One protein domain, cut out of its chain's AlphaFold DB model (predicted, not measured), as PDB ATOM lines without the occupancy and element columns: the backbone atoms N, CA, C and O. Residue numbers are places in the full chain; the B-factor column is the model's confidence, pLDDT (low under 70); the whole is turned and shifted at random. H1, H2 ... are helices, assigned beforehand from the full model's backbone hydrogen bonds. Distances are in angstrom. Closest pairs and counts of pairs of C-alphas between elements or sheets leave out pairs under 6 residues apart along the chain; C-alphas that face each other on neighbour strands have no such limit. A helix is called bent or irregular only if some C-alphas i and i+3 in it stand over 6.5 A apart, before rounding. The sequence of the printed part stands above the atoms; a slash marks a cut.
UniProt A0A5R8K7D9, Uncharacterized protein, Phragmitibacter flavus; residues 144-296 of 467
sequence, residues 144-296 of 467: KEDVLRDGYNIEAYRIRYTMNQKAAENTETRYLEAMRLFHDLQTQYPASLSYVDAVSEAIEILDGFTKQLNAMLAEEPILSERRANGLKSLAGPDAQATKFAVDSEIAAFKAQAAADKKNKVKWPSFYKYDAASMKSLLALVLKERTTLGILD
ATOM      1  N   LYS A 144      50.180  52.448  -0.496       94.56
ATOM      2  CA  LYS A 144      51.430  52.478   0.273       94.56
ATOM      3  C   LYS A 144      52.530  51.631  -0.378       94.56
ATOM      4  O   LYS A 144      53.687  52.046  -0.440       94.56
ATOM      5  N   GLU A 145      52.176  50.456  -0.887       91.94
ATOM      6  CA  GLU A 145      53.096  49.556  -1.578       91.94
ATOM      7  C   GLU A 145      53.619  50.190  -2.873       91.94
ATOM      8  O   GLU A 145      54.818  50.137  -3.146       91.94
ATOM      9  N   ASP A 146      52.747  50.848  -3.643       92.69
ATOM     10  CA  ASP A 146      53.148  51.579  -4.846       92.69
ATOM     11  C   ASP A 146      54.049  52.772  -4.527       92.69
ATOM     12  O   ASP A 146      55.005  53.018  -5.261       92.69
ATOM     13  N   VAL A 147      53.789  53.481  -3.425       92.25
ATOM     14  CA  VAL A 147      54.616  54.607  -2.970       92.25
ATOM     15  C   VAL A 147      56.031  54.149  -2.635       92.25
ATOM     16  O   VAL A 147      57.002  54.764  -3.078       92.25
ATOM     17  N   LEU A 148      56.163  53.040  -1.904       88.94
ATOM     18  CA  LEU A 148      57.466  52.459  -1.583       88.94
ATOM     19  C   LEU A 148      58.183  51.949  -2.839       88.94
ATOM     20  O   LEU A 148      59.395  52.124  -2.980       88.94
ATOM     21  N   ARG A 149      57.436  51.345  -3.769       90.31
ATOM     22  CA  ARG A 149      57.981  50.768  -5.002       90.31
ATOM     23  C   ARG A 149      58.422  51.822  -6.020       90.31
ATOM     24  O   ARG A 149      59.421  51.614  -6.707       90.31
ATOM     25  N   ASP A 150      57.688  52.925  -6.150       92.00
ATOM     26  CA  ASP A 150      57.844  53.908  -7.234       92.00
ATOM     27  C   ASP A 150      58.475  55.238  -6.784       92.00
ATOM     28  O   ASP A 150      58.331  56.269  -7.447       92.00
ATOM     29  N   GLY A 151      59.219  55.223  -5.670       92.44
ATOM     30  CA  GLY A 151      59.839  56.418  -5.082       92.44
ATOM     31  C   GLY A 151      60.660  57.261  -6.069       92.44
ATOM     32  O   GLY A 151      60.651  58.486  -5.995       92.44
ATOM     33  N   TYR A 152      61.303  56.631  -7.060       94.50
ATOM     34  CA  TYR A 152      62.032  57.343  -8.118       94.50
ATOM     35  C   TYR A 152      61.122  58.245  -8.966       94.50
ATOM     36  O   TYR A 152      61.444  59.412  -9.186       94.50
ATOM     37  N   ASN A 153      59.986  57.725  -9.444       94.38
ATOM     38  CA  ASN A 153      59.056  58.512 -10.253       94.38
ATOM     39  C   ASN A 153      58.278  59.520  -9.411       94.38
ATOM     40  O   ASN A 153      57.950  60.593  -9.916       94.38
ATOM     41  N   ILE A 154      58.027  59.209  -8.138       95.31
ATOM     42  CA  ILE A 154      57.384  60.129  -7.196       95.31
ATOM     43  C   ILE A 154      58.255  61.366  -6.967       95.31
ATOM     44  O   ILE A 154      57.758  62.487  -7.072       95.31
ATOM     45  N   GLU A 155      59.558  61.200  -6.728       96.38
ATOM     46  CA  GLU A 155      60.451  62.352  -6.556       96.38
ATOM     47  C   GLU A 155      60.640  63.139  -7.856       96.38
ATOM     48  O   GLU A 155      60.577  64.370  -7.849       96.38
ATOM     49  N   ALA A 156      60.730  62.459  -9.002       97.50
ATOM     50  CA  ALA A 156      60.703  63.140 -10.293       97.50
ATOM     51  C   ALA A 156      59.407  63.951 -10.478       97.50
ATOM     52  O   ALA A 156      59.416  65.102 -10.913       97.50
ATOM     53  N   TYR A 157      58.260  63.383 -10.107       97.06
ATOM     54  CA  TYR A 157      56.990  64.091 -10.158       97.06
ATOM     55  C   TYR A 157      56.976  65.315  -9.228       97.06
ATOM     56  O   TYR A 157      56.561  66.392  -9.651       97.06
ATOM     57  N   ARG A 158      57.504  65.201  -8.003       96.50
ATOM     58  CA  ARG A 158      57.622  66.319  -7.051       96.50
ATOM     59  C   ARG A 158      58.449  67.474  -7.618       96.50
ATOM     60  O   ARG A 158      58.050  68.635  -7.484       96.50
ATOM     61  N   ILE A 159      59.570  67.176  -8.276       98.00
ATOM     62  CA  ILE A 159      60.417  68.200  -8.903       98.00
ATOM     63  C   ILE A 159      59.673  68.879 -10.056       98.00
ATOM     64  O   ILE A 159      59.635  70.109 -10.095       98.00
ATOM     65  N   ARG A 160      59.019  68.118 -10.946       97.94
ATOM     66  CA  ARG A 160      58.199  68.682 -12.037       97.94
ATOM     67  C   ARG A 160      57.057  69.546 -11.502       97.94
ATOM     68  O   ARG A 160      56.834  70.657 -11.975       97.94
ATOM     69  N   TYR A 161      56.353  69.069 -10.484       95.94
ATOM     70  CA  TYR A 161      55.277  69.819  -9.846       95.94
ATOM     71  C   TYR A 161      55.790  71.150  -9.272       95.94
ATOM     72  O   TYR A 161      55.193  72.204  -9.489       95.94
ATOM     73  N   THR A 162      56.949  71.126  -8.609       96.44
ATOM     74  CA  THR A 162      57.599  72.334  -8.078       96.44
ATOM     75  C   THR A 162      58.083  73.259  -9.196       96.44
ATOM     76  O   THR A 162      57.919  74.471  -9.087       96.44
ATOM     77  N   MET A 163      58.613  72.715 -10.297       98.25
ATOM     78  CA  MET A 163      59.007  73.471 -11.492       98.25
ATOM     79  C   MET A 163      57.828  74.282 -12.038       98.25
ATOM     80  O   MET A 163      57.965  75.486 -12.264       98.25
ATOM     81  N   ASN A 164      56.663  73.653 -12.184       97.12
ATOM     82  CA  ASN A 164      55.458  74.317 -12.682       97.12
ATOM     83  C   ASN A 164      54.920  75.358 -11.696       97.12
ATOM     84  O   ASN A 164      54.511  76.441 -12.113       97.12
ATOM     85  N   GLN A 165      54.985  75.087 -10.387       95.38
ATOM     86  CA  GLN A 165      54.654  76.098  -9.381       95.38
ATOM     87  C   GLN A 165      55.584  77.308  -9.470       95.38
ATOM     88  O   GLN A 165      55.094  78.435  -9.507       95.38
ATOM     89  N   LYS A 166      56.901  77.089  -9.588       97.38
ATOM     90  CA  LYS A 166      57.877  78.166  -9.777       97.38
ATOM     91  C   LYS A 166      57.587  78.977 -11.025       97.38
ATOM     92  O   LYS A 166      57.526  80.193 -10.928       97.38
ATOM     93  N   ALA A 167      57.320  78.337 -12.159       97.44
ATOM     94  CA  ALA A 167      56.988  79.032 -13.400       97.44
ATOM     95  C   ALA A 167      55.705  79.885 -13.313       97.44
ATOM     96  O   ALA A 167      55.597  80.892 -14.017       97.44
ATOM     97  N   ALA A 168      54.756  79.503 -12.451       96.31
ATOM     98  CA  ALA A 168      53.502  80.217 -12.228       96.31
ATOM     99  C   ALA A 168      53.612  81.390 -11.230       96.31
ATOM    100  O   ALA A 168      52.681  82.191 -11.127       96.31
ATOM    101  N   GLU A 169      54.723  81.518 -10.496       95.38
ATOM    102  CA  GLU A 169      54.940  82.640  -9.580       95.38
ATOM    103  C   GLU A 169      55.015  83.984 -10.333       95.38
ATOM    104  O   GLU A 169      55.346  84.069 -11.517       95.38
ATOM    105  N   ASN A 170      54.743  85.090  -9.637       93.38
ATOM    106  CA  ASN A 170      54.910  86.437 -10.192       93.38
ATOM    107  C   ASN A 170      56.199  87.102  -9.688       93.38
ATOM    108  O   ASN A 170      56.167  88.185  -9.104       93.38
ATOM    109  N   THR A 171      57.329  86.422  -9.872       93.44
ATOM    110  CA  THR A 171      58.660  86.872  -9.442       93.44
ATOM    111  C   THR A 171      59.600  87.023 -10.641       93.44
ATOM    112  O   THR A 171      59.444  86.350 -11.660       93.44
ATOM    113  N   GLU A 172      60.605  87.900 -10.529       90.62
ATOM    114  CA  GLU A 172      61.628  88.083 -11.576       90.62
ATOM    115  C   GLU A 172      62.437  86.785 -11.823       90.62
ATOM    116  O   GLU A 172      62.916  86.562 -12.934       90.62
ATOM    117  N   THR A 173      62.564  85.903 -10.823       94.06
ATOM    118  CA  THR A 173      63.369  84.667 -10.880       94.06
ATOM    119  C   THR A 173      62.581  83.413 -11.259       94.06
ATOM    120  O   THR A 173      63.195  82.364 -11.456       94.06
ATOM    121  N   ARG A 174      61.255  83.499 -11.426       96.62
ATOM    122  CA  ARG A 174      60.354  82.351 -11.635       96.62
ATOM    123  C   ARG A 174      60.835  81.329 -12.669       96.62
ATOM    124  O   ARG A 174      60.889  80.134 -12.396       96.62
ATOM    125  N   TYR A 175      61.240  81.799 -13.851       98.19
ATOM    126  CA  TYR A 175      61.657  80.925 -14.944       98.19
ATOM    127  C   TYR A 175      63.084  80.421 -14.747       98.19
ATOM    128  O   TYR A 175      63.389  79.296 -15.130       98.19
ATOM    129  N   LEU A 176      63.950  81.210 -14.103       97.75
ATOM    130  CA  LEU A 176      65.290  80.762 -13.739       97.75
ATOM    131  C   LEU A 176      65.216  79.583 -12.758       97.75
ATOM    132  O   LEU A 176      65.879  78.568 -12.963       97.75
ATOM    133  N   GLU A 177      64.404  79.714 -11.709       97.69
ATOM    134  CA  GLU A 177      64.202  78.669 -10.702       97.69
ATOM    135  C   GLU A 177      63.545  77.426 -11.307       97.69
ATOM    136  O   GLU A 177      64.027  76.314 -11.085       97.69
ATOM    137  N   ALA A 178      62.519  77.603 -12.144       98.50
ATOM    138  CA  ALA A 178      61.895  76.498 -12.865       98.50
ATOM    139  C   ALA A 178      62.905  75.746 -13.753       98.50
ATOM    140  O   ALA A 178      62.992  74.523 -13.693       98.50
ATOM    141  N   MET A 179      63.746  76.454 -14.513       98.56
ATOM    142  CA  MET A 179      64.736  75.800 -15.375       98.56
ATOM    143  C   MET A 179      65.846  75.076 -14.599       98.56
ATOM    144  O   MET A 179      66.394  74.090 -15.099       98.56
ATOM    145  N   ARG A 180      66.165  75.504 -13.370       98.12
ATOM    146  CA  ARG A 180      67.056  74.747 -12.471       98.12
ATOM    147  C   ARG A 180      66.428  73.417 -12.055       98.12
ATOM    148  O   ARG A 180      67.085  72.394 -12.192       98.12
ATOM    149  N   LEU A 181      65.149  73.415 -11.683       98.44
ATOM    150  CA  LEU A 181      64.412  72.184 -11.367       98.44
ATOM    151  C   LEU A 181      64.274  71.264 -12.590       98.44
ATOM    152  O   LEU A 181      64.438  70.051 -12.480       98.44
ATOM    153  N   PHE A 182      64.058  71.824 -13.785       98.56
ATOM    154  CA  PHE A 182      64.092  71.042 -15.023       98.56
ATOM    155  C   PHE A 182      65.463  70.392 -15.263       98.56
ATOM    156  O   PHE A 182      65.556  69.250 -15.711       98.56
ATOM    157  N   HIS A 183      66.551  71.100 -14.951       97.94
ATOM    158  CA  HIS A 183      67.889  70.530 -15.054       97.94
ATOM    159  C   HIS A 183      68.105  69.373 -14.069       97.94
ATOM    160  O   HIS A 183      68.722  68.372 -14.443       97.94
ATOM    161  N   ASP A 184      67.561  69.468 -12.856       97.06
ATOM    162  CA  ASP A 184      67.584  68.371 -11.885       97.06
ATOM    163  C   ASP A 184      66.808  67.155 -12.406       97.06
ATOM    164  O   ASP A 184      67.320  66.039 -12.354       97.06
ATOM    165  N   LEU A 185      65.638  67.351 -13.026       97.19
ATOM    166  CA  LEU A 185      64.917  66.268 -13.710       97.19
ATOM    167  C   LEU A 185      65.757  65.609 -14.800       97.19
ATOM    168  O   LEU A 185      65.871  64.385 -14.845       97.19
ATOM    169  N   GLN A 186      66.368  66.420 -15.660       95.44
ATOM    170  CA  GLN A 186      67.165  65.948 -16.788       95.44
ATOM    171  C   GLN A 186      68.407  65.162 -16.346       95.44
ATOM    172  O   GLN A 186      68.880  64.298 -17.080       95.44
ATOM    173  N   THR A 187      68.976  65.479 -15.185       95.00
ATOM    174  CA  THR A 187      70.246  64.889 -14.732       95.00
ATOM    175  C   THR A 187      70.059  63.773 -13.716       95.00
ATOM    176  O   THR A 187      70.745  62.757 -13.806       95.00
ATOM    177  N   GLN A 188      69.133  63.936 -12.775       95.69
ATOM    178  CA  GLN A 188      68.907  63.002 -11.671       95.69
ATOM    179  C   GLN A 188      67.784  62.007 -11.985       95.69
ATOM    180  O   GLN A 188      67.878  60.829 -11.631       95.69
ATOM    181  N   TYR A 189      66.754  62.452 -12.717       97.06
ATOM    182  CA  TYR A 189      65.565  61.651 -13.024       97.06
ATOM    183  C   TYR A 189      65.313  61.393 -14.518       97.06
ATOM    184  O   TYR A 189      64.152  61.382 -14.947       97.06
ATOM    185  N   PRO A 190      66.350  61.145 -15.341       96.12
ATOM    186  CA  PRO A 190      66.169  61.086 -16.783       96.12
ATOM    187  C   PRO A 190      65.290  59.897 -17.212       96.12
ATOM    188  O   PRO A 190      64.636  59.982 -18.244       96.12
ATOM    189  N   ALA A 191      65.224  58.814 -16.425       95.69
ATOM    190  CA  ALA A 191      64.413  57.624 -16.713       95.69
ATOM    191  C   ALA A 191      62.911  57.785 -16.401       95.69
ATOM    192  O   ALA A 191      62.131  56.868 -16.650       95.69
ATOM    193  N   SER A 192      62.510  58.904 -15.793       96.75
ATOM    194  CA  SER A 192      61.148  59.087 -15.286       96.75
ATOM    195  C   SER A 192      60.169  59.525 -16.371       96.75
ATOM    196  O   SER A 192      60.522  60.273 -17.284       96.75
ATOM    197  N   LEU A 193      58.897  59.147 -16.238       95.31
ATOM    198  CA  LEU A 193      57.839  59.709 -17.091       95.31
ATOM    199  C   LEU A 193      57.637  61.210 -16.835       95.31
ATOM    200  O   LEU A 193      57.344  61.963 -17.759       95.31
ATOM    201  N   SER A 194      57.894  61.665 -15.607       96.44
ATOM    202  CA  SER A 194      57.857  63.086 -15.253       96.44
ATOM    203  C   SER A 194      58.861  63.917 -16.050       96.44
ATOM    204  O   SER A 194      58.538  65.042 -16.416       96.44
ATOM    205  N   TYR A 195      60.050  63.389 -16.362       97.19
ATOM    206  CA  TYR A 195      60.995  64.073 -17.249       97.19
ATOM    207  C   TYR A 195      60.417  64.249 -18.658       97.19
ATOM    208  O   TYR A 195      60.526  65.335 -19.217       97.19
ATOM    209  N   VAL A 196      59.761  63.217 -19.202       96.88
ATOM    210  CA  VAL A 196      59.142  63.265 -20.537       96.88
ATOM    211  C   VAL A 196      58.085  64.360 -20.608       96.88
ATOM    212  O   VAL A 196      58.148  65.217 -21.488       96.88
ATOM    213  N   ASP A 197      57.154  64.372 -19.653       96.00
ATOM    214  CA  ASP A 197      56.106  65.390 -19.597       96.00
ATOM    215  C   ASP A 197      56.710  66.797 -19.442       96.00
ATOM    216  O   ASP A 197      56.314  67.738 -20.140       96.00
ATOM    217  N   ALA A 198      57.731  66.923 -18.585       97.94
ATOM    218  CA  ALA A 198      58.412  68.181 -18.317       97.94
ATOM    219  C   ALA A 198      59.124  68.766 -19.545       97.94
ATOM    220  O   ALA A 198      59.357  69.969 -19.564       97.94
ATOM    221  N   VAL A 199      59.465  67.979 -20.577       97.94
ATOM    222  CA  VAL A 199      60.075  68.516 -21.812       97.94
ATOM    223  C   VAL A 199      59.149  69.534 -22.475       97.94
ATOM    224  O   VAL A 199      59.594  70.619 -22.850       97.94
ATOM    225  N   SER A 200      57.864  69.199 -22.608       96.75
ATOM    226  CA  SER A 200      56.882  70.088 -23.240       96.75
ATOM    227  C   SER A 200      56.649  71.356 -22.411       96.75
ATOM    228  O   SER A 200      56.706  72.465 -22.941       96.75
ATOM    229  N   GLU A 201      56.518  71.200 -21.095       98.12
ATOM    230  CA  GLU A 201      56.349  72.302 -20.141       98.12
ATOM    231  C   GLU A 201      57.583  73.215 -20.109       98.12
ATOM    232  O   GLU A 201      57.465  74.439 -20.103       98.12
ATOM    233  N   ALA A 202      58.786  72.640 -20.167       98.50
ATOM    234  CA  ALA A 202      60.034  73.391 -20.220       98.50
ATOM    235  C   ALA A 202      60.144  74.236 -21.494       98.50
ATOM    236  O   ALA A 202      60.653  75.354 -21.431       98.50
ATOM    237  N   ILE A 203      59.646  73.760 -22.640       98.44
ATOM    238  CA  ILE A 203      59.599  74.566 -23.871       98.44
ATOM    239  C   ILE A 203      58.712  75.802 -23.668       98.44
ATOM    240  O   ILE A 203      59.137  76.911 -23.998       98.44
ATOM    241  N   GLU A 204      57.528  75.646 -23.072       98.19
ATOM    242  CA  GLU A 204      56.637  76.775 -22.772       98.19
ATOM    243  C   GLU A 204      57.274  77.766 -21.786       98.19
ATOM    244  O   GLU A 204      57.228  78.986 -21.990       98.19
ATOM    245  N   ILE A 205      57.936  77.248 -20.747       98.56
ATOM    246  CA  ILE A 205      58.691  78.038 -19.768       98.56
ATOM    247  C   ILE A 205      59.813  78.825 -20.454       98.56
ATOM    248  O   ILE A 205      59.967  80.019 -20.194       98.56
ATOM    249  N   LEU A 206      60.579  78.201 -21.353       98.62
ATOM    250  CA  LEU A 206      61.671  78.843 -22.092       98.62
ATOM    251  C   LEU A 206      61.167  79.930 -23.050       98.62
ATOM    252  O   LEU A 206      61.799  80.986 -23.172       98.62
ATOM    253  N   ASP A 207      60.017  79.723 -23.692       98.44
ATOM    254  CA  ASP A 207      59.376  80.736 -24.532       98.44
ATOM    255  C   ASP A 207      58.906  81.938 -23.680       98.44
ATOM    256  O   ASP A 207      59.099  83.100 -24.061       98.44
ATOM    257  N   GLY A 208      58.353  81.686 -22.488       98.06
ATOM    258  CA  GLY A 208      58.040  82.719 -21.494       98.06
ATOM    259  C   GLY A 208      59.284  83.467 -21.003       98.06
ATOM    260  O   GLY A 208      59.297  84.701 -20.946       98.06
ATOM    261  N   PHE A 209      60.365  82.737 -20.731       98.44
ATOM    262  CA  PHE A 209      61.624  83.303 -20.255       98.44
ATOM    263  C   PHE A 209      62.290  84.186 -21.310       98.44
ATOM    264  O   PHE A 209      62.769  85.278 -21.004       98.44
ATOM    265  N   THR A 210      62.235  83.768 -22.575       98.44
ATOM    266  CA  THR A 210      62.691  84.560 -23.722       98.44
ATOM    267  C   THR A 210      61.988  85.915 -23.770       98.44
ATOM    268  O   THR A 210      62.639  86.950 -23.922       98.44
ATOM    269  N   LYS A 211      60.659  85.939 -23.607       98.25
ATOM    270  CA  LYS A 211      59.885  87.190 -23.578       98.25
ATOM    271  C   LYS A 211      60.293  88.071 -22.397       98.25
ATOM    272  O   LYS A 211      60.515  89.264 -22.588       98.25
ATOM    273  N   GLN A 212      60.441  87.485 -21.208       97.44
ATOM    274  CA  GLN A 212      60.835  88.221 -20.005       97.44
ATOM    275  C   GLN A 212      62.230  88.847 -20.141       97.44
ATOM    276  O   GLN A 212      62.388  90.035 -19.876       97.44
ATOM    277  N   LEU A 213      63.234  88.083 -20.582       98.19
ATOM    278  CA  LEU A 213      64.602  88.588 -20.732       98.19
ATOM    279  C   LEU A 213      64.695  89.682 -21.797       98.19
ATOM    280  O   LEU A 213      65.406  90.662 -21.596       98.19
ATOM    281  N   ASN A 214      63.955  89.560 -22.904       98.25
ATOM    282  CA  ASN A 214      63.893  90.619 -23.913       98.25
ATOM    283  C   ASN A 214      63.254  91.903 -23.367       98.25
ATOM    284  O   ASN A 214      63.764  92.989 -23.640       98.25
ATOM    285  N   ALA A 215      62.182  91.794 -22.575       97.44
ATOM    286  CA  ALA A 215      61.575  92.951 -21.917       97.44
ATOM    287  C   ALA A 215      62.557  93.615 -20.937       97.44
ATOM    288  O   ALA A 215      62.788  94.818 -21.020       97.44
ATOM    289  N   MET A 216      63.221  92.825 -20.088       96.62
ATOM    290  CA  MET A 216      64.229  93.330 -19.150       96.62
ATOM    291  C   MET A 216      65.416  93.990 -19.863       96.62
ATOM    292  O   MET A 216      65.886  95.035 -19.427       96.62
ATOM    293  N   LEU A 217      65.878  93.431 -20.985       97.69
ATOM    294  CA  LEU A 217      66.943  94.026 -21.799       97.69
ATOM    295  C   LEU A 217      66.534  95.358 -22.438       97.69
ATOM    296  O   LEU A 217      67.384  96.234 -22.593       97.69
ATOM    297  N   ALA A 218      65.265  95.515 -22.817       97.69
ATOM    298  CA  ALA A 218      64.745  96.781 -23.328       97.69
ATOM    299  C   ALA A 218      64.613  97.842 -22.217       97.69
ATOM    300  O   ALA A 218      64.825  99.026 -22.471       97.69
ATOM    301  N   GLU A 219      64.291  97.421 -20.992       96.69
ATOM    302  CA  GLU A 219      64.140  98.299 -19.825       96.69
ATOM    303  C   GLU A 219      65.467  98.673 -19.151       96.69
ATOM    304  O   GLU A 219      65.568  99.752 -18.566       96.69
ATOM    305  N   GLU A 220      66.490  97.819 -19.241       96.94
ATOM    306  CA  GLU A 220      67.805  98.006 -18.614       96.94
ATOM    307  C   GLU A 220      68.388  99.420 -18.783       96.94
ATOM    308  O   GLU A 220      68.690 100.036 -17.755       96.94
ATOM    309  N   PRO A 221      68.492 100.005 -19.997       96.94
ATOM    310  CA  PRO A 221      69.071 101.341 -20.148       96.94
ATOM    311  C   PRO A 221      68.268 102.416 -19.403       96.94
ATOM    312  O   PRO A 221      68.853 103.321 -18.807       96.94
ATOM    313  N   ILE A 222      66.938 102.288 -19.371       96.44
ATOM    314  CA  ILE A 222      66.040 103.216 -18.670       96.44
ATOM    315  C   ILE A 222      66.233 103.083 -17.155       96.44
ATOM    316  O   ILE A 222      66.324 104.083 -16.439       96.44
ATOM    317  N   LEU A 223      66.315 101.850 -16.648       95.25
ATOM    318  CA  LEU A 223      66.537 101.574 -15.229       95.25
ATOM    319  C   LEU A 223      67.906 102.083 -14.767       95.25
ATOM    320  O   LEU A 223      68.001 102.727 -13.716       95.25
ATOM    321  N   SER A 224      68.949 101.825 -15.552       94.25
ATOM    322  CA  SER A 224      70.319 102.261 -15.285       94.25
ATOM    323  C   SER A 224      70.439 103.787 -15.287       94.25
ATOM    324  O   SER A 224      71.008 104.357 -14.350       94.25
ATOM    325  N   GLU A 225      69.825 104.473 -16.254       95.69
ATOM    326  CA  GLU A 225      69.776 105.937 -16.274       95.69
ATOM    327  C   GLU A 225      68.993 106.499 -15.080       95.69
ATOM    328  O   GLU A 225      69.470 107.405 -14.391       95.69
ATOM    329  N   ARG A 226      67.818 105.938 -14.769       95.00
ATOM    330  CA  ARG A 226      67.003 106.368 -13.624       95.00
ATOM    331  C   ARG A 226      67.759 106.226 -12.306       95.00
ATOM    332  O   ARG A 226      67.698 107.129 -11.472       95.00
ATOM    333  N   ARG A 227      68.496 105.128 -12.122       94.38
ATOM    334  CA  ARG A 227      69.364 104.920 -10.954       94.38
ATOM    335  C   ARG A 227      70.480 105.963 -10.901       94.38
ATOM    336  O   ARG A 227      70.706 106.554  -9.846       94.38
ATOM    337  N   ALA A 228      71.154 106.215 -12.022       93.00
ATOM    338  CA  ALA A 228      72.233 107.196 -12.094       93.00
ATOM    339  C   ALA A 228      71.741 108.624 -11.796       93.00
ATOM    340  O   ALA A 228      72.372 109.349 -11.027       93.00
ATOM    341  N   ASN A 229      70.599 109.022 -12.359       94.25
ATOM    342  CA  ASN A 229      69.991 110.331 -12.119       94.25
ATOM    343  C   ASN A 229      69.475 110.462 -10.679       94.25
ATOM    344  O   ASN A 229      69.695 111.495 -10.049       94.25
ATOM    345  N   GLY A 230      68.882 109.399 -10.125       92.62
ATOM    346  CA  GLY A 230      68.498 109.336  -8.715       92.62
ATOM    347  C   GLY A 230      69.689 109.582  -7.789       92.62
ATOM    348  O   GLY A 230      69.631 110.472  -6.946       92.62
ATOM    349  N   LEU A 231      70.812 108.893  -8.011       92.62
ATOM    350  CA  LEU A 231      72.042 109.097  -7.236       92.62
ATOM    351  C   LEU A 231      72.590 110.528  -7.336       92.62
ATOM    352  O   LEU A 231      73.037 111.067  -6.329       92.62
ATOM    353  N   LYS A 232      72.536 111.157  -8.518       92.88
ATOM    354  CA  LYS A 232      72.973 112.555  -8.708       92.88
ATOM    355  C   LYS A 232      72.082 113.566  -7.986       92.88
ATOM    356  O   LYS A 232      72.558 114.637  -7.631       92.88
ATOM    357  N   SER A 233      70.797 113.251  -7.819       93.75
ATOM    358  CA  SER A 233      69.834 114.137  -7.153       93.75
ATOM    359  C   SER A 233      69.930 114.112  -5.625       93.75
ATOM    360  O   SER A 233      69.443 115.028  -4.966       93.75
ATOM    361  N   LEU A 234      70.562 113.080  -5.058       93.62
ATOM    362  CA  LEU A 234      70.763 112.936  -3.619       93.62
ATOM    363  C   LEU A 234      72.014 113.697  -3.165       93.62
ATOM    364  O   LEU A 234      73.018 113.757  -3.871       93.62
ATOM    365  N   ALA A 235      71.982 114.229  -1.943       91.75
ATOM    366  CA  ALA A 235      73.117 114.905  -1.318       91.75
ATOM    367  C   ALA A 235      73.348 114.398   0.112       91.75
ATOM    368  O   ALA A 235      72.463 113.813   0.736       91.75
ATOM    369  N   GLY A 236      74.549 114.636   0.642       90.06
ATOM    370  CA  GLY A 236      74.871 114.334   2.038       90.06
ATOM    371  C   GLY A 236      74.811 112.833   2.384       90.06
ATOM    372  O   GLY A 236      75.179 111.997   1.552       90.06
ATOM    373  N   PRO A 237      74.389 112.474   3.612       92.06
ATOM    374  CA  PRO A 237      74.359 111.087   4.091       92.06
ATOM    375  C   PRO A 237      73.513 110.129   3.238       92.06
ATOM    376  O   PRO A 237      73.904 108.977   3.054       92.06
ATOM    377  N   ASP A 238      72.402 110.598   2.662       90.81
ATOM    378  CA  ASP A 238      71.491 109.760   1.866       90.81
ATOM    379  C   ASP A 238      72.126 109.304   0.547       90.81
ATOM    380  O   ASP A 238      71.938 108.161   0.115       90.81
ATOM    381  N   ALA A 239      72.947 110.161  -0.073       91.81
ATOM    382  CA  ALA A 239      73.713 109.804  -1.264       91.81
ATOM    383  C   ALA A 239      74.734 108.695  -0.964       91.81
ATOM    384  O   ALA A 239      74.884 107.753  -1.744       91.81
ATOM    385  N   GLN A 240      75.409 108.773   0.190       92.50
ATOM    386  CA  GLN A 240      76.365 107.751   0.620       92.50
ATOM    387  C   GLN A 240      75.672 106.426   0.951       92.50
ATOM    388  O   GLN A 240      76.122 105.380   0.488       92.50
ATOM    389  N   ALA A 241      74.561 106.466   1.693       93.81
ATOM    390  CA  ALA A 241      73.784 105.277   2.034       93.81
ATOM    391  C   ALA A 241      73.242 104.572   0.779       93.81
ATOM    392  O   ALA A 241      73.371 103.356   0.643       93.81
ATOM    393  N   THR A 242      72.707 105.339  -0.176       93.81
ATOM    394  CA  THR A 242      72.189 104.794  -1.439       93.81
ATOM    395  C   THR A 242      73.308 104.204  -2.292       93.81
ATOM    396  O   THR A 242      73.157 103.108  -2.827       93.81
ATOM    397  N   LYS A 243      74.459 104.883  -2.392       94.38
ATOM    398  CA  LYS A 243      75.625 104.349  -3.108       94.38
ATOM    399  C   LYS A 243      76.109 103.038  -2.488       94.38
ATOM    400  O   LYS A 243      76.321 102.077  -3.216       94.38
ATOM    401  N   PHE A 244      76.214 102.977  -1.161       95.31
ATOM    402  CA  PHE A 244      76.592 101.753  -0.456       95.31
ATOM    403  C   PHE A 244      75.604 100.608  -0.720       95.31
ATOM    404  O   PHE A 244      76.028  99.482  -0.964       95.31
ATOM    405  N   ALA A 245      74.296 100.888  -0.726       95.62
ATOM    406  CA  ALA A 245      73.281  99.888  -1.050       95.62
ATOM    407  C   ALA A 245      73.438  99.347  -2.483       95.62
ATOM    408  O   ALA A 245      73.413  98.134  -2.678       95.62
ATOM    409  N   VAL A 246      73.673 100.225  -3.465       95.25
ATOM    410  CA  VAL A 246      73.923  99.829  -4.864       95.25
ATOM    411  C   VAL A 246      75.212  99.012  -4.992       95.25
ATOM    412  O   VAL A 246      75.214  97.964  -5.636       95.25
ATOM    413  N   ASP A 247      76.300  99.447  -4.356       95.81
ATOM    414  CA  ASP A 247      77.576  98.725  -4.381       95.81
ATOM    415  C   ASP A 247      77.444  97.340  -3.717       95.81
ATOM    416  O   ASP A 247      77.973  96.353  -4.232       95.81
ATOM    417  N   SER A 248      76.676  97.241  -2.624       96.62
ATOM    418  CA  SER A 248      76.359  95.977  -1.950       96.62
ATOM    419  C   SER A 248      75.518  95.049  -2.832       96.62
ATOM    420  O   SER A 248      75.781  93.849  -2.873       96.62
ATOM    421  N   GLU A 249      74.528  95.578  -3.552       95.62
ATOM    422  CA  GLU A 249      73.697  94.817  -4.495       95.62
ATOM    423  C   GLU A 249      74.552  94.233  -5.635       95.62
ATOM    424  O   GLU A 249      74.472  93.041  -5.940       95.62
ATOM    425  N   ILE A 250      75.450  95.047  -6.205       95.75
ATOM    426  CA  ILE A 250      76.391  94.623  -7.253       95.75
ATOM    427  C   ILE A 250      77.369  93.569  -6.721       95.75
ATOM    428  O   ILE A 250      77.659  92.589  -7.412       95.75
ATOM    429  N   ALA A 251      77.896  93.755  -5.510       97.19
ATOM    430  CA  ALA A 251      78.803  92.798  -4.885       97.19
ATOM    431  C   ALA A 251      78.109  91.453  -4.619       97.19
ATOM    432  O   ALA A 251      78.682  90.408  -4.934       97.19
ATOM    433  N   ALA A 252      76.867  91.474  -4.123       96.88
ATOM    434  CA  ALA A 252      76.062  90.275  -3.901       96.88
ATOM    435  C   ALA A 252      75.815  89.511  -5.209       96.88
ATOM    436  O   ALA A 252      76.046  88.302  -5.268       96.88
ATOM    437  N   PHE A 253      75.447  90.213  -6.286       96.31
ATOM    438  CA  PHE A 253      75.295  89.591  -7.600       96.31
ATOM    439  C   PHE A 253      76.603  88.965  -8.099       96.31
ATOM    440  O   PHE A 253      76.613  87.807  -8.514       96.31
ATOM    441  N   LYS A 254      77.727  89.689  -8.033       96.31
ATOM    442  CA  LYS A 254      79.030  89.165  -8.480       96.31
ATOM    443  C   LYS A 254      79.461  87.935  -7.683       96.31
ATOM    444  O   LYS A 254      79.999  86.997  -8.271       96.31
ATOM    445  N   ALA A 255      79.213  87.923  -6.373       97.31
ATOM    446  CA  ALA A 255      79.473  86.765  -5.527       97.31
ATOM    447  C   ALA A 255      78.614  85.562  -5.949       97.31
ATOM    448  O   ALA A 255      79.152  84.467  -6.123       97.31
ATOM    449  N   GLN A 256      77.318  85.772  -6.204       96.12
ATOM    450  CA  GLN A 256      76.429  84.712  -6.684       96.12
ATOM    451  C   GLN A 256      76.844  84.195  -8.068       96.12
ATOM    452  O   GLN A 256      76.933  82.989  -8.267       96.12
ATOM    453  N   ALA A 257      77.178  85.077  -9.012       95.19
ATOM    454  CA  ALA A 257      77.639  84.685 -10.343       95.19
ATOM    455  C   ALA A 257      78.955  83.883 -10.289       95.19
ATOM    456  O   ALA A 257      79.142  82.917 -11.034       95.19
ATOM    457  N   ALA A 258      79.870  84.248  -9.383       96.06
ATOM    458  CA  ALA A 258      81.090  83.484  -9.140       96.06
ATOM    459  C   ALA A 258      80.795  82.106  -8.524       96.06
ATOM    460  O   ALA A 258      81.417  81.118  -8.925       96.06
ATOM    461  N   ALA A 259      79.836  82.022  -7.595       97.25
ATOM    462  CA  ALA A 259      79.388  80.765  -7.005       97.25
ATOM    463  C   ALA A 259      78.732  79.847  -8.047       97.25
ATOM    464  O   ALA A 259      79.111  78.683  -8.152       97.25
ATOM    465  N   ASP A 260      77.837  80.381  -8.882       95.88
ATOM    466  CA  ASP A 260      77.188  79.639  -9.968       95.88
ATOM    467  C   ASP A 260      78.228  79.059 -10.935       95.88
ATOM    468  O   ASP A 260      78.164  77.886 -11.303       95.88
ATOM    469  N   LYS A 261      79.255  79.847 -11.283       95.19
ATOM    470  CA  LYS A 261      80.372  79.386 -12.116       95.19
ATOM    471  C   LYS A 261      81.193  78.291 -11.433       95.19
ATOM    472  O   LYS A 261      81.515  77.291 -12.071       95.19
ATOM    473  N   LYS A 262      81.540  78.468 -10.152       96.94
ATOM    474  CA  LYS A 262      82.301  77.479  -9.367       96.94
ATOM    475  C   LYS A 262      81.554  76.148  -9.279       96.94
ATOM    476  O   LYS A 262      82.160  75.097  -9.462       96.94
ATOM    477  N   ASN A 263      80.245  76.214  -9.063       95.19
ATOM    478  CA  ASN A 263      79.367  75.058  -8.919       95.19
ATOM    479  C   ASN A 263      78.861  74.516 -10.266       95.19
ATOM    480  O   ASN A 263      78.062  73.587 -10.282       95.19
ATOM    481  N   LYS A 264      79.325  75.076 -11.396       95.06
ATOM    482  CA  LYS A 264      78.933  74.679 -12.759       95.06
ATOM    483  C   LYS A 264      77.412  74.659 -12.963       95.06
ATOM    484  O   LYS A 264      76.890  73.806 -13.678       95.06
ATOM    485  N   VAL A 265      76.703  75.603 -12.347       95.25
ATOM    486  CA  VAL A 265      75.246  75.721 -12.464       95.25
ATOM    487  C   VAL A 265      74.895  76.017 -13.920       95.25
ATOM    488  O   VAL A 265      75.316  77.041 -14.461       95.25
ATOM    489  N   LYS A 266      74.113  75.131 -14.556       96.06
ATOM    490  CA  LYS A 266      73.701  75.277 -15.966       96.06
ATOM    491  C   LYS A 266      72.999  76.611 -16.210       96.06
ATOM    492  O   LYS A 266      73.293  77.267 -17.200       96.06
ATOM    493  N   TRP A 267      72.113  77.006 -15.297       97.44
ATOM    494  CA  TRP A 267      71.312  78.230 -15.368       97.44
ATOM    495  C   TRP A 267      71.846  79.290 -14.391       97.44
ATOM    496  O   TRP A 267      71.425  79.320 -13.223       97.44
ATOM    497  N   PRO A 268      72.806  80.129 -14.820       96.50
ATOM    498  CA  PRO A 268      73.409  81.133 -13.957       96.50
ATOM    499  C   PRO A 268      72.418  82.250 -13.624       96.50
ATOM    500  O   PRO A 268      71.532  82.587 -14.409       96.50
ATOM    501  N   SER A 269      72.605  82.841 -12.452       95.94
ATOM    502  CA  SER A 269      71.862  84.010 -11.999       95.94
ATOM    503  C   SER A 269      72.178  85.213 -12.892       95.94
ATOM    504  O   SER A 269      73.308  85.382 -13.354       95.94
ATOM    505  N   PHE A 270      71.183  86.064 -13.117       95.69
ATOM    506  CA  PHE A 270      71.314  87.296 -13.893       95.69
ATOM    507  C   PHE A 270      70.922  88.503 -13.045       95.69
ATOM    508  O   PHE A 270      70.325  88.359 -11.977       95.69
ATOM    509  N   TYR A 271      71.263  89.695 -13.526       95.12
ATOM    510  CA  TYR A 271      70.993  90.936 -12.819       95.12
ATOM    511  C   TYR A 271      70.398  91.986 -13.751       95.12
ATOM    512  O   TYR A 271      70.916  92.230 -14.837       95.12
ATOM    513  N   LYS A 272      69.309  92.633 -13.322       94.50
ATOM    514  CA  LYS A 272      68.515  93.532 -14.178       94.50
ATOM    515  C   LYS A 272      69.217  94.819 -14.616       94.50
ATOM    516  O   LYS A 272      68.738  95.473 -15.531       94.50
ATOM    517  N   TYR A 273      70.338  95.168 -13.985       95.00
ATOM    518  CA  TYR A 273      71.207  96.284 -14.391       95.00
ATOM    519  C   TYR A 273      72.501  95.805 -15.065       95.00
ATOM    520  O   TYR A 273      73.438  96.578 -15.235       95.00
ATOM    521  N   ASP A 274      72.599  94.515 -15.393       95.62
ATOM    522  CA  ASP A 274      73.735  93.939 -16.104       95.62
ATOM    523  C   ASP A 274      73.260  93.270 -17.395       95.62
ATOM    524  O   ASP A 274      72.939  92.080 -17.453       95.62
ATOM    525  N   ALA A 275      73.245  94.051 -18.476       96.44
ATOM    526  CA  ALA A 275      72.835  93.575 -19.793       96.44
ATOM    527  C   ALA A 275      73.664  92.372 -20.287       96.44
ATOM    528  O   ALA A 275      73.170  91.570 -21.083       96.44
ATOM    529  N   ALA A 276      74.915  92.226 -19.835       96.38
ATOM    530  CA  ALA A 276      75.785  91.124 -20.232       96.38
ATOM    531  C   ALA A 276      75.275  89.769 -19.712       96.38
ATOM    532  O   ALA A 276      75.141  88.829 -20.503       96.38
ATOM    533  N   SER A 277      74.938  89.662 -18.420       96.31
ATOM    534  CA  SER A 277      74.370  88.434 -17.850       96.31
ATOM    535  C   SER A 277      73.027  88.076 -18.478       96.31
ATOM    536  O   SER A 277      72.830  86.918 -18.846       96.31
ATOM    537  N   MET A 278      72.147  89.059 -18.705       97.38
ATOM    538  CA  MET A 278      70.855  88.830 -19.364       97.38
ATOM    539  C   MET A 278      71.010  88.323 -20.805       97.38
ATOM    540  O   MET A 278      70.344  87.363 -21.189       97.38
ATOM    541  N   LYS A 279      71.925  88.899 -21.600       98.19
ATOM    542  CA  LYS A 279      72.208  88.433 -22.974       98.19
ATOM    543  C   LYS A 279      72.796  87.023 -23.002       98.19
ATOM    544  O   LYS A 279      72.408  86.218 -23.846       98.19
ATOM    545  N   SER A 280      73.717  86.723 -22.085       97.25
ATOM    546  CA  SER A 280      74.311  85.388 -21.955       97.25
ATOM    547  C   SER A 280      73.247  84.336 -21.627       97.25
ATOM    548  O   SER A 280      73.168  83.294 -22.280       97.25
ATOM    549  N   LEU A 281      72.372  84.642 -20.665       98.00
ATOM    550  CA  LEU A 281      71.283  83.754 -20.276       98.00
ATOM    551  C   LEU A 281      70.254  83.578 -21.398       98.00
ATOM    552  O   LEU A 281      69.832  82.455 -21.657       98.00
ATOM    553  N   LEU A 282      69.907  84.647 -22.121       98.50
ATOM    554  CA  LEU A 282      69.013  84.572 -23.278       98.50
ATOM    555  C   LEU A 282      69.564  83.640 -24.369       98.50
ATOM    556  O   LEU A 282      68.827  82.816 -24.907       98.50
ATOM    557  N   ALA A 283      70.862  83.720 -24.669       98.50
ATOM    558  CA  ALA A 283      71.491  82.821 -25.636       98.50
ATOM    559  C   ALA A 283      71.409  81.348 -25.193       98.50
ATOM    560  O   ALA A 283      71.146  80.467 -26.014       98.50
ATOM    561  N   LEU A 284      71.588  81.081 -23.894       98.44
ATOM    562  CA  LEU A 284      71.423  79.743 -23.328       98.44
ATOM    563  C   LEU A 284      69.970  79.250 -23.429       98.44
ATOM    564  O   LEU A 284      69.754  78.116 -23.852       98.44
ATOM    565  N   VAL A 285      68.993  80.099 -23.097       98.62
ATOM    566  CA  VAL A 285      67.552  79.799 -23.196       98.62
ATOM    567  C   VAL A 285      67.176  79.392 -24.622       98.62
ATOM    568  O   VAL A 285      66.572  78.339 -24.821       98.62
ATOM    569  N   LEU A 286      67.591  80.166 -25.630       98.44
ATOM    570  CA  LEU A 286      67.286  79.870 -27.037       98.44
ATOM    571  C   LEU A 286      67.948  78.572 -27.521       98.44
ATOM    572  O   LEU A 286      67.344  77.804 -28.277       98.44
ATOM    573  N   LYS A 287      69.182  78.312 -27.071       98.44
ATOM    574  CA  LYS A 287      69.890  77.067 -27.377       98.44
ATOM    575  C   LYS A 287      69.146  75.864 -26.803       98.44
ATOM    576  O   LYS A 287      68.853  74.937 -27.550       98.44
ATOM    577  N   GLU A 288      68.814  75.895 -25.514       98.19
ATOM    578  CA  GLU A 288      68.101  74.796 -24.856       98.19
ATOM    579  C   GLU A 288      66.730  74.564 -25.491       98.19
ATOM    580  O   GLU A 288      66.387  73.430 -25.808       98.19
ATOM    581  N   ARG A 289      65.977  75.635 -25.765       98.06
ATOM    582  CA  ARG A 289      64.666  75.553 -26.421       98.06
ATOM    583  C   ARG A 289      64.761  74.848 -27.770       98.06
ATOM    584  O   ARG A 289      63.905  74.038 -28.108       98.06
ATOM    585  N   THR A 290      65.814  75.128 -28.535       97.94
ATOM    586  CA  THR A 290      66.080  74.441 -29.807       97.94
ATOM    587  C   THR A 290      66.423  72.969 -29.585       97.94
ATOM    588  O   THR A 290      65.900  72.118 -30.294       97.94
ATOM    589  N   THR A 291      67.262  72.658 -28.592       96.50
ATOM    590  CA  THR A 291      67.622  71.277 -28.236       96.50
ATOM    591  C   THR A 291      66.408  70.449 -27.818       96.50
ATOM    592  O   THR A 291      66.263  69.325 -28.288       96.50
ATOM    593  N   LEU A 292      65.520  70.995 -26.988       96.94
ATOM    594  CA  LEU A 292      64.292  70.307 -26.583       96.94
ATOM    595  C   LEU A 292      63.292  70.197 -27.739       96.94
ATOM    596  O   LEU A 292      62.640  69.171 -27.884       96.94
ATOM    597  N   GLY A 293      63.211  71.213 -28.603       95.69
ATOM    598  CA  GLY A 293      62.282  71.229 -29.735       95.69
ATOM    599  C   GLY A 293      62.580  70.211 -30.842       95.69
ATOM    600  O   GLY A 293      61.706  69.963 -31.668       95.69
ATOM    601  N   ILE A 294      63.783  69.628 -30.877       96.12
ATOM    602  CA  ILE A 294      64.149  68.554 -31.821       96.12
ATOM    603  C   ILE A 294      64.129  67.159 -31.183       96.12
ATOM    604  O   ILE A 294      64.457  66.180 -31.852       96.12
ATOM    605  N   LEU A 295      63.812  67.062 -29.890       95.19
ATOM    606  CA  LEU A 295      63.778  65.793 -29.178       95.19
ATOM    607  C   LEU A 295      62.561  64.977 -29.625       95.19
ATOM    608  O   LEU A 295      61.444  65.490 -29.656       95.19
ATOM    609  N   ASP A 296      62.767  63.699 -29.935       95.19
ATOM    610  CA  ASP A 296      61.663  62.780 -30.208       95.19
ATOM    611  C   ASP A 296      60.997  62.376 -28.887       95.19
ATOM    612  O   ASP A 296      61.392  61.416 -28.225       95.19
TER     613      ASP A 296
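What this domain is: This is residues 144 to 296 of the 467 residues of an uncharacterized protein of Phragmitibacter flavus (UniProt A0A5R8K7D9). A long bent helix, H4, makes the backbone of an elongated model: H2 and H3 pack on its first arm, H4a, as an up-and-down three-helix bundle, and H6 packs on H4a too. The second arm, H4b, turns off and meets the long helix H5 near their linked ends, as an open V; H1 lies at the opposite end of the length. The printed part has 153 residues, with six helices in the order H1 to H6 and no named strand, class all helix. It is loose, with a radius of gyration of the C-alphas of 19.3 A, and spans 68 by 33 by 28 A.

Where its parts are: H4, residues 193 to 233, was assigned as one helix by its hydrogen bonds but is bent: C-alphas 218 and 221 are 7.0 A apart. H4a, residues 193 to 218, measures 38.2 A from C-alpha 193 at (57.839, 59.709, -17.091), with a kink of 35 degrees near residue 201; H4b is residues 221 to 233. H1 is residues 144 to 149, H2 151 to 168, H3 174 to 188, H5 236 to 262 at 39.3 A, and H6 275 to 293, ending at (62.282, 71.229, -29.735).

How they stand to each other: H4a touches H3 at Tyr 195 and Leu 185, closest C-alphas 5.7 A. H2 and H3, a hairpin, touch at a shallow tilt of 17 degrees, closest C-alphas Met 163 and Ala 178, 4.4 A. H6 touches H4a, closest C-alphas Arg 289 and Ile 203, 5.8 A. H4b touches H5 with residues 231 to 232 alone, closest C-alphas Leu 231 and Ala 239, 6.2 A. H5 and H6 are apart. Every O i to N i+4 pair is within hydrogen-bond range in H1, H2, H3, H4b and H6; H4a has 20 of 22, H5 22 of 23.

The domain as a whole: The C-alphas of Glu 145 and Gly 236, the two farthest apart, are 68.4 A apart. The printed part has no cut; the link from H5 to H6 is long, 12 residues. No printed residue is under 70 in pLDDT.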